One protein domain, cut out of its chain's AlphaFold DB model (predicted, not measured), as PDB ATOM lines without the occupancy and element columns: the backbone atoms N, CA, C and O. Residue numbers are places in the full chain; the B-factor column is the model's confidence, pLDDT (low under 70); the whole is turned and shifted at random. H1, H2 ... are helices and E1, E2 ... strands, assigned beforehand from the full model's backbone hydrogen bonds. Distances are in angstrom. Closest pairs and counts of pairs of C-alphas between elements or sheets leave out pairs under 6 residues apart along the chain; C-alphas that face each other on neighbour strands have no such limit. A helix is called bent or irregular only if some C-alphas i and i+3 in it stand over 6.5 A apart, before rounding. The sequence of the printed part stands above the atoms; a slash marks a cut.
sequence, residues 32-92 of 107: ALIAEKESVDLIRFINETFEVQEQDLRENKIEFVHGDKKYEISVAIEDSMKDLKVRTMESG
ATOM      1  N   ALA A  32     184.356 133.866 152.582       90.06
ATOM      2  CA  ALA A  32     184.568 132.729 151.705       90.06
ATOM      3  C   ALA A  32     186.040 132.315 151.756       90.06
ATOM      4  O   ALA A  32     186.926 133.158 151.923       90.06
ATOM      5  N   LEU A  33     186.279 131.015 151.596       91.62
ATOM      6  CA  LEU A  33     187.592 130.424 151.363       91.62
ATOM      7  C   LEU A  33     187.482 129.617 150.073       91.62
ATOM      8  O   LEU A  33     186.730 128.647 150.022       91.62
ATOM      9  N   ILE A  34     188.188 130.047 149.030       92.00
ATOM     10  CA  ILE A  34     188.099 129.441 147.701       92.00
ATOM     11  C   ILE A  34     189.491 128.964 147.307       92.00
ATOM     12  O   ILE A  34     190.442 129.743 147.289       92.00
ATOM     13  N   ALA A  35     189.609 127.670 147.020       92.44
ATOM     14  CA  ALA A  35     190.868 127.019 146.675       92.44
ATOM     15  C   ALA A  35     191.149 127.106 145.167       92.44
ATOM     16  O   ALA A  35     191.360 126.094 144.511       92.44
ATOM     17  N   GLU A  36     191.138 128.322 144.624       91.75
ATOM     18  CA  GLU A  36     191.361 128.595 143.203       91.75
ATOM     19  C   GLU A  36     192.388 129.711 143.019       91.75
ATOM     20  O   GLU A  36     192.632 130.526 143.913       91.75
ATOM     21  N   LYS A  37     193.004 129.763 141.836       89.00
ATOM     22  CA  LYS A  37     193.907 130.864 141.495       89.00
ATOM     23  C   LYS A  37     193.106 132.151 141.303       89.00
ATOM     24  O   LYS A  37     192.132 132.183 140.553       89.00
ATOM     25  N   GLU A  38     193.591 133.233 141.904       86.88
ATOM     26  CA  GLU A  38     193.052 134.573 141.684       86.88
ATOM     27  C   GLU A  38     193.041 134.926 140.185       86.88
ATOM     28  O   GLU A  38     194.082 134.919 139.516       86.88
ATOM     29  N   SER A  39     191.845 135.200 139.663       88.81
ATOM     30  CA  SER A  39     191.568 135.510 138.259       88.81
ATOM     31  C   SER A  39     190.371 136.456 138.147       88.81
ATOM     32  O   SER A  39     189.579 136.570 139.083       88.81
ATOM     33  N   VAL A  40     190.225 137.117 136.994       87.88
ATOM     34  CA  VAL A  40     189.099 138.029 136.720       87.88
ATOM     35  C   VAL A  40     187.757 137.302 136.838       87.88
ATOM     36  O   VAL A  40     186.839 137.816 137.468       87.88
ATOM     37  N   ASP A  41     187.653 136.086 136.294       90.56
ATOM     38  CA  ASP A  41     186.418 135.297 136.359       90.56
ATOM     39  C   ASP A  41     186.066 134.893 137.794       90.56
ATOM     40  O   ASP A  41     184.899 134.952 138.174       90.56
ATOM     41  N   LEU A  42     187.069 134.540 138.609       90.88
ATOM     42  CA  LEU A  42     186.857 134.235 140.024       90.88
ATOM     43  C   LEU A  42     186.380 135.470 140.798       90.88
ATOM     44  O   LEU A  42     185.457 135.363 141.599       90.88
ATOM     45  N   ILE A  43     186.981 136.637 140.556       88.00
ATOM     46  CA  ILE A  43     186.569 137.893 141.200       88.00
ATOM     47  C   ILE A  43     185.135 138.252 140.805       88.00
ATOM     48  O   ILE A  43     184.325 138.544 141.681       88.00
ATOM     49  N   ARG A  44     184.794 138.153 139.513       89.50
ATOM     50  CA  ARG A  44     183.427 138.387 139.031       89.50
ATOM     51  C   ARG A  44     182.432 137.442 139.706       89.50
ATOM     52  O   ARG A  44     181.434 137.908 140.239       89.50
ATOM     53  N   PHE A  45     182.742 136.147 139.751       90.75
ATOM     54  CA  PHE A  45     181.908 135.150 140.422       90.75
ATOM     55  C   PHE A  45     181.689 135.475 141.907       90.75
ATOM     56  O   PHE A  45     180.567 135.378 142.401       90.75
ATOM     57  N   ILE A  46     182.742 135.877 142.625       89.81
ATOM     58  CA  ILE A  46     182.639 136.268 144.038       89.81
ATOM     59  C   ILE A  46     181.738 137.497 144.188       89.81
ATOM     60  O   ILE A  46     180.851 137.479 145.038       89.81
ATOM     61  N   ASN A  47     181.936 138.531 143.367       88.38
ATOM     62  CA  ASN A  47     181.131 139.753 143.420       88.38
ATOM     63  C   ASN A  47     179.648 139.436 143.174       88.38
ATOM     64  O   ASN A  47     178.823 139.757 144.019       88.38
ATOM     65  N   GLU A  48     179.324 138.695 142.111       91.06
ATOM     66  CA  GLU A  48     177.951 138.259 141.802       91.06
ATOM     67  C   GLU A  48     177.330 137.413 142.929       91.06
ATOM     68  O   GLU A  48     176.133 137.497 143.198       91.06
ATOM     69  N   THR A  49     178.142 136.604 143.619       91.56
ATOM     70  CA  THR A  49     177.676 135.747 144.720       91.56
ATOM     71  C   THR A  49     177.236 136.551 145.946       91.56
ATOM     72  O   THR A  49     176.328 136.110 146.649       91.56
ATOM     73  N   PHE A  50     177.882 137.687 146.228       91.25
ATOM     74  CA  PHE A  50     177.634 138.484 147.434       91.25
ATOM     75  C   PHE A  50     176.853 139.779 147.184       91.25
ATOM     76  O   PHE A  50     176.343 140.352 148.145       91.25
ATOM     77  N   GLU A  51     176.738 140.237 145.935       91.75
ATOM     78  CA  GLU A  51     176.142 141.531 145.571       91.75
ATOM     79  C   GLU A  51     174.721 141.702 146.117       91.75
ATOM     80  O   GLU A  51     174.402 142.730 146.710       91.75
ATOM     81  N   VAL A  52     173.876 140.674 145.989       91.62
ATOM     82  CA  VAL A  52     172.480 140.736 146.449       91.62
ATOM     83  C   VAL A  52     172.404 140.935 147.964       91.62
ATOM     84  O   VAL A  52     171.624 141.755 148.443       91.62
ATOM     85  N   GLN A  53     173.214 140.202 148.728       91.62
ATOM     86  CA  GLN A  53     173.234 140.303 150.186       91.62
ATOM     87  C   GLN A  53     173.911 141.592 150.648       91.62
ATOM     88  O   GLN A  53     173.499 142.171 151.645       91.62
ATOM     89  N   GLU A  54     174.938 142.061 149.938       92.38
ATOM     90  CA  GLU A  54     175.555 143.353 150.221       92.38
ATOM     91  C   GLU A  54     174.547 144.491 150.031       92.38
ATOM     92  O   GLU A  54     174.433 145.353 150.902       92.38
ATOM     93  N   GLN A  55     173.783 144.468 148.937       92.69
ATOM     94  CA  GLN A  55     172.754 145.466 148.675       92.69
ATOM     95  C   GLN A  55     171.647 145.423 149.734       92.69
ATOM     96  O   GLN A  55     171.277 146.467 150.270       92.69
ATOM     97  N   ASP A  56     171.188 144.226 150.105       92.88
ATOM     98  CA  ASP A  56     170.211 144.041 151.182       92.88
ATOM     99  C   ASP A  56     170.706 144.638 152.508       92.88
ATOM    100  O   ASP A  56     169.983 145.384 153.160       92.88
ATOM    101  N   LEU A  57     171.972 144.410 152.874       92.88
ATOM    102  CA  LEU A  57     172.574 144.964 154.092       92.88
ATOM    103  C   LEU A  57     172.722 146.493 154.071       92.88
ATOM    104  O   LEU A  57     172.738 147.118 155.134       92.88
ATOM    105  N   ARG A  58     172.877 147.092 152.883       92.12
ATOM    106  CA  ARG A  58     172.981 148.549 152.707       92.12
ATOM    107  C   ARG A  58     171.617 149.232 152.773       92.12
ATOM    108  O   ARG A  58     171.522 150.342 153.296       92.12
ATOM    109  N   GLU A  59     170.586 148.599 152.225       93.38
ATOM    110  CA  GLU A  59     169.238 149.167 152.129       93.38
ATOM    111  C   GLU A  59     168.384 148.873 153.363       93.38
ATOM    112  O   GLU A  59     167.594 149.718 153.795       93.38
ATOM    113  N   ASN A  60     168.552 147.688 153.948       94.25
ATOM    114  CA  ASN A  60     167.713 147.190 155.023       94.25
ATOM    115  C   ASN A  60     168.439 147.203 156.367       94.25
ATOM    116  O   ASN A  60     169.661 147.112 156.480       94.25
ATOM    117  N   LYS A  61     167.647 147.323 157.435       92.81
ATOM    118  CA  LYS A  61     168.149 147.187 158.800       92.81
ATOM    119  C   LYS A  61     168.144 145.726 159.218       92.81
ATOM    120  O   LYS A  61     167.186 145.001 158.962       92.81
ATOM    121  N   ILE A  62     169.170 145.333 159.959       93.38
ATOM    122  CA  ILE A  62     169.223 144.036 160.623       93.38
ATOM    123  C   ILE A  62     168.575 144.172 161.995       93.38
ATOM    124  O   ILE A  62     169.027 144.955 162.833       93.38
ATOM    125  N   GLU A  63     167.545 143.376 162.244       93.38
ATOM    126  CA  GLU A  63     166.963 143.239 163.572       93.38
ATOM    127  C   GLU A  63     167.629 142.085 164.320       93.38
ATOM    128  O   GLU A  63     167.735 140.972 163.804       93.38
ATOM    129  N   PHE A  64     168.045 142.316 165.563       91.81
ATOM    130  CA  PHE A  64     168.503 141.237 166.432       91.81
ATOM    131  C   PHE A  64     168.046 141.449 167.872       91.81
ATOM    132  O   PHE A  64     167.782 142.567 168.321       91.81
ATOM    133  N   VAL A  65     167.937 140.346 168.605       94.44
ATOM    134  CA  VAL A  65     167.540 140.340 170.013       94.44
ATOM    135  C   VAL A  65     168.754 139.977 170.856       94.44
ATOM    136  O   VAL A  65     169.433 138.986 170.586       94.44
ATOM    137  N   HIS A  66     169.029 140.779 171.882       91.19
ATOM    138  CA  HIS A  66     170.082 140.511 172.854       91.19
ATOM    139  C   HIS A  66     169.527 140.680 174.272       91.19
ATOM    140  O   HIS A  66     169.183 141.788 174.693       91.19
ATOM    141  N   GLY A  67     169.409 139.561 174.996       93.44
ATOM    142  CA  GLY A  67     168.634 139.502 176.238       93.44
ATOM    143  C   GLY A  67     167.157 139.800 175.967       93.44
ATOM    144  O   GLY A  67     166.586 139.265 175.023       93.44
ATOM    145  N   ASP A  68     166.573 140.711 176.746       95.44
ATOM    146  CA  ASP A  68     165.164 141.123 176.620       95.44
ATOM    147  C   ASP A  68     164.969 142.362 175.726       95.44
ATOM    148  O   ASP A  68     163.909 142.993 175.731       95.44
ATOM    149  N   LYS A  69     166.007 142.769 174.984       94.88
ATOM    150  CA  LYS A  69     165.992 143.977 174.153       94.88
ATOM    151  C   LYS A  69     166.117 143.633 172.675       94.88
ATOM    152  O   LYS A  69     166.967 142.835 172.278       94.88
ATOM    153  N   LYS A  70     165.286 144.292 171.867       95.19
ATOM    154  CA  LYS A  70     165.376 144.291 170.405       95.19
ATOM    155  C   LYS A  70     166.204 145.490 169.952       95.19
ATOM    156  O   LYS A  70     166.002 146.601 170.438       95.19
ATOM    157  N   TYR A  71     167.108 145.245 169.018       91.19
ATOM    158  CA  TYR A  71     167.977 146.239 168.410       91.19
ATOM    159  C   TYR A  71     167.805 146.210 166.895       91.19
ATOM    160  O   TYR A  71     167.586 145.150 166.309       91.19
ATOM    161  N   GLU A  72     167.945 147.375 166.275       93.38
ATOM    162  CA  GLU A  72     168.034 147.526 164.826       93.38
ATOM    163  C   GLU A  72     169.408 148.102 164.476       93.38
ATOM    164  O   GLU A  72     169.838 149.084 165.086       93.38
ATOM    165  N   ILE A  73     170.094 147.510 163.500       93.00
ATOM    166  CA  ILE A  73     171.395 147.971 163.004       93.00
ATOM    167  C   ILE A  73     171.278 148.307 161.521       93.00
ATOM    168  O   ILE A  73     170.869 147.470 160.722       93.00
ATOM    169  N   SER A  74     171.711 149.512 161.154       93.50
ATOM    170  CA  SER A  74     172.075 149.853 159.776       93.50
ATOM    171  C   SER A  74     173.553 149.533 159.553       93.50
ATOM    172  O   SER A  74     174.381 149.857 160.408       93.50
ATOM    173  N   VAL A  75     173.897 148.917 158.421       93.69
ATOM    174  CA  VAL A  75     175.281 148.540 158.106       93.69
ATOM    175  C   VAL A  75     175.832 149.440 157.003       93.69
ATOM    176  O   VAL A  75     175.285 149.513 155.909       93.69
ATOM    177  N   ALA A  76     176.954 150.104 157.282       92.56
ATOM    178  CA  ALA A  76     177.755 150.780 156.266       92.56
ATOM    179  C   ALA A  76     178.922 149.868 155.864       92.56
ATOM    180  O   ALA A  76     179.716 149.462 156.716       92.56
ATOM    181  N   ILE A  77     179.004 149.528 154.578       92.12
ATOM    182  CA  ILE A  77     180.031 148.635 154.029       92.12
ATOM    183  C   ILE A  77     181.015 149.463 153.199       92.12
ATOM    184  O   ILE A  77     180.612 150.187 152.286       92.12
ATOM    185  N   GLU A  78     182.304 149.325 153.501       90.31
ATOM    186  CA  GLU A  78     183.402 150.047 152.852       90.31
ATOM    187  C   GLU A  78     184.370 149.067 152.177       90.31
ATOM    188  O   GLU A  78     185.004 148.243 152.845       90.31
ATOM    189  N   ASP A  79     184.535 149.187 150.860       84.62
ATOM    190  CA  ASP A  79     185.437 148.339 150.073       84.62
ATOM    191  C   ASP A  79     186.844 148.956 149.958       84.62
ATOM    192  O   ASP A  79     187.248 149.568 148.960       84.62
ATOM    193  N   SER A  80     187.606 148.832 151.046       83.75
ATOM    194  CA  SER A  80     188.933 149.451 151.188       83.75
ATOM    195  C   SER A  80     190.103 148.470 151.085       83.75
ATOM    196  O   SER A  80     191.217 148.888 150.780       83.75
ATOM    197  N   MET A  81     189.872 147.167 151.277       83.69
ATOM    198  CA  MET A  81     190.944 146.175 151.470       83.69
ATOM    199  C   MET A  81     191.416 145.467 150.193       83.69
ATOM    200  O   MET A  81     192.287 144.600 150.266       83.69
ATOM    201  N   LYS A  82     190.874 145.819 149.022       86.31
ATOM    202  CA  LYS A  82     191.366 145.307 147.739       86.31
ATOM    203  C   LYS A  82     192.725 145.912 147.415       86.31
ATOM    204  O   LYS A  82     192.863 147.140 147.365       86.31
ATOM    205  N   ASP A  83     193.708 145.050 147.170       86.56
ATOM    206  CA  ASP A  83     195.011 145.488 146.687       86.56
ATOM    207  C   ASP A  83     194.910 146.086 145.271       86.56
ATOM    208  O   ASP A  83     193.893 145.974 144.575       86.56
ATOM    209  N   LEU A  84     195.981 146.752 144.835       85.25
ATOM    210  CA  LEU A  84     196.001 147.420 143.536       85.25
ATOM    211  C   LEU A  84     195.768 146.443 142.377       85.25
ATOM    212  O   LEU A  84     195.139 146.816 141.391       85.25
ATOM    213  N   LYS A  85     196.249 145.202 142.483       84.38
ATOM    214  CA  LYS A  85     196.128 144.193 141.430       84.38
ATOM    215  C   LYS A  85     194.666 143.785 141.250       84.38
ATOM    216  O   LYS A  85     194.194 143.762 140.117       84.38
ATOM    217  N   VAL A  86     193.941 143.533 142.339       85.06
ATOM    218  CA  VAL A  86     192.503 143.224 142.313       85.06
ATOM    219  C   VAL A  86     191.708 144.395 141.746       85.06
ATOM    220  O   VAL A  86     190.945 144.205 140.804       85.06
ATOM    221  N   ARG A  87     191.954 145.623 142.220       83.75
ATOM    222  CA  ARG A  87     191.263 146.819 141.700       83.75
ATOM    223  C   ARG A  87     191.539 147.062 140.209       83.75
ATOM    224  O   ARG A  87     190.657 147.465 139.453       83.75
ATOM    225  N   THR A  88     192.766 146.799 139.767       83.81
ATOM    226  CA  THR A  88     193.159 146.866 138.350       83.81
ATOM    227  C   THR A  88     192.399 145.822 137.525       83.81
ATOM    228  O   THR A  88     191.843 146.149 136.480       83.81
ATOM    229  N   MET A  89     192.307 144.580 138.014       82.88
ATOM    230  CA  MET A  89     191.541 143.514 137.357       82.88
ATOM    231  C   MET A  89     190.043 143.836 137.251       82.88
ATOM    232  O   MET A  89     189.445 143.529 136.225       82.88
ATOM    233  N   GLU A  90     189.448 144.471 138.265       81.50
ATOM    234  CA  GLU A  90     188.031 144.876 138.252       81.50
ATOM    235  C   GLU A  90     187.753 146.065 137.325       81.50
ATOM    236  O   GLU A  90     186.743 146.082 136.628       81.50
ATOM    237  N   SER A  91     188.651 147.054 137.291       80.31
ATOM    238  CA  SER A  91     188.501 148.246 136.440       80.31
ATOM    239  C   SER A  91     188.770 147.986 134.954       80.31
ATOM    240  O   SER A  91     188.420 148.815 134.115       80.31
ATOM    241  N   GLY A  92     189.434 146.877 134.615       74.31
ATOM    242  CA  GLY A  92     189.900 146.597 133.253       74.31
ATOM    243  C   GLY A  92     191.042 147.509 132.785       74.31
ATOM    244  O   GLY A  92     191.458 147.424 131.629       74.31
TER     245      GLY A  92
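Overview. This is residues 32 to 92 of the 107 residues of a protein of Didymodactylos carnosus (UniProt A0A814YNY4). A long, open rod: a two-stranded hairpin, E1 and E2, makes one end, and the bent helix H1 runs from the hairpin to the other end, where the short helix H2 packs on its first arm, H1a. The link from E2 to H2 runs back along the length, and residues 78 to 85, of which 84 and 85 belong to H2, stand free. The printed part has 61 residues with two named helices and two named strands, in the order H1, E1, E2, H2; the sheet, E1 - E2, is antiparallel, and the class is mixed, helices and strands. The whole is only just extended, close to loose, with a radius of gyration of the C-alphas of 15.9 A and spans of 48 by 23 by 18 A.

Arrangement. E1, residues 62 to 66, and E2, residues 69 to 73, form a hairpin, antiparallel at 152 degrees between their directions. N 64 and O 71 are within hydrogen-bond range at 3.0 A, and N 71 and O 64 at 2.8 A. H1, residues 40 to 59, was assigned as one helix by its hydrogen bonds but is bent: C-alphas 49 and 52 are 7.4 A apart. Its arms, H1a and H1b, stand at a steep tilt of 57 degrees. H1a and H2, residues 84 to 91, touch, about perpendicular at 73 degrees; their closest C-alphas, those of Val 40 and Met 89, are 6.0 A apart. H1b and H2 are apart. In H1a, H1b and H2 every O i to N i+4 pair is within hydrogen-bond range.

Along the chain. E1 measures 12.8 A and E2 13.0 A from first to last C-alpha. H1a, residues 40 to 49, begins at C-alpha 40 (189.099, 138.029, 136.720) and measures 14.1 A; H1b, residues 52 to 59, measures 10.7 A. H2 measures 10.4 A and ends at C-alpha 91 (188.501, 148.246, 136.440).

Size, cuts and confidence. The two C-alphas farthest apart, those of Asp 68 and Gly 92, are 50.2 A apart. The printed part has no cut. The links H1 to E1 and E1 to E2 are tight, and E2 to H2 is short. The mean pLDDT of the printed part is 89.8, and no printed residue is under 70.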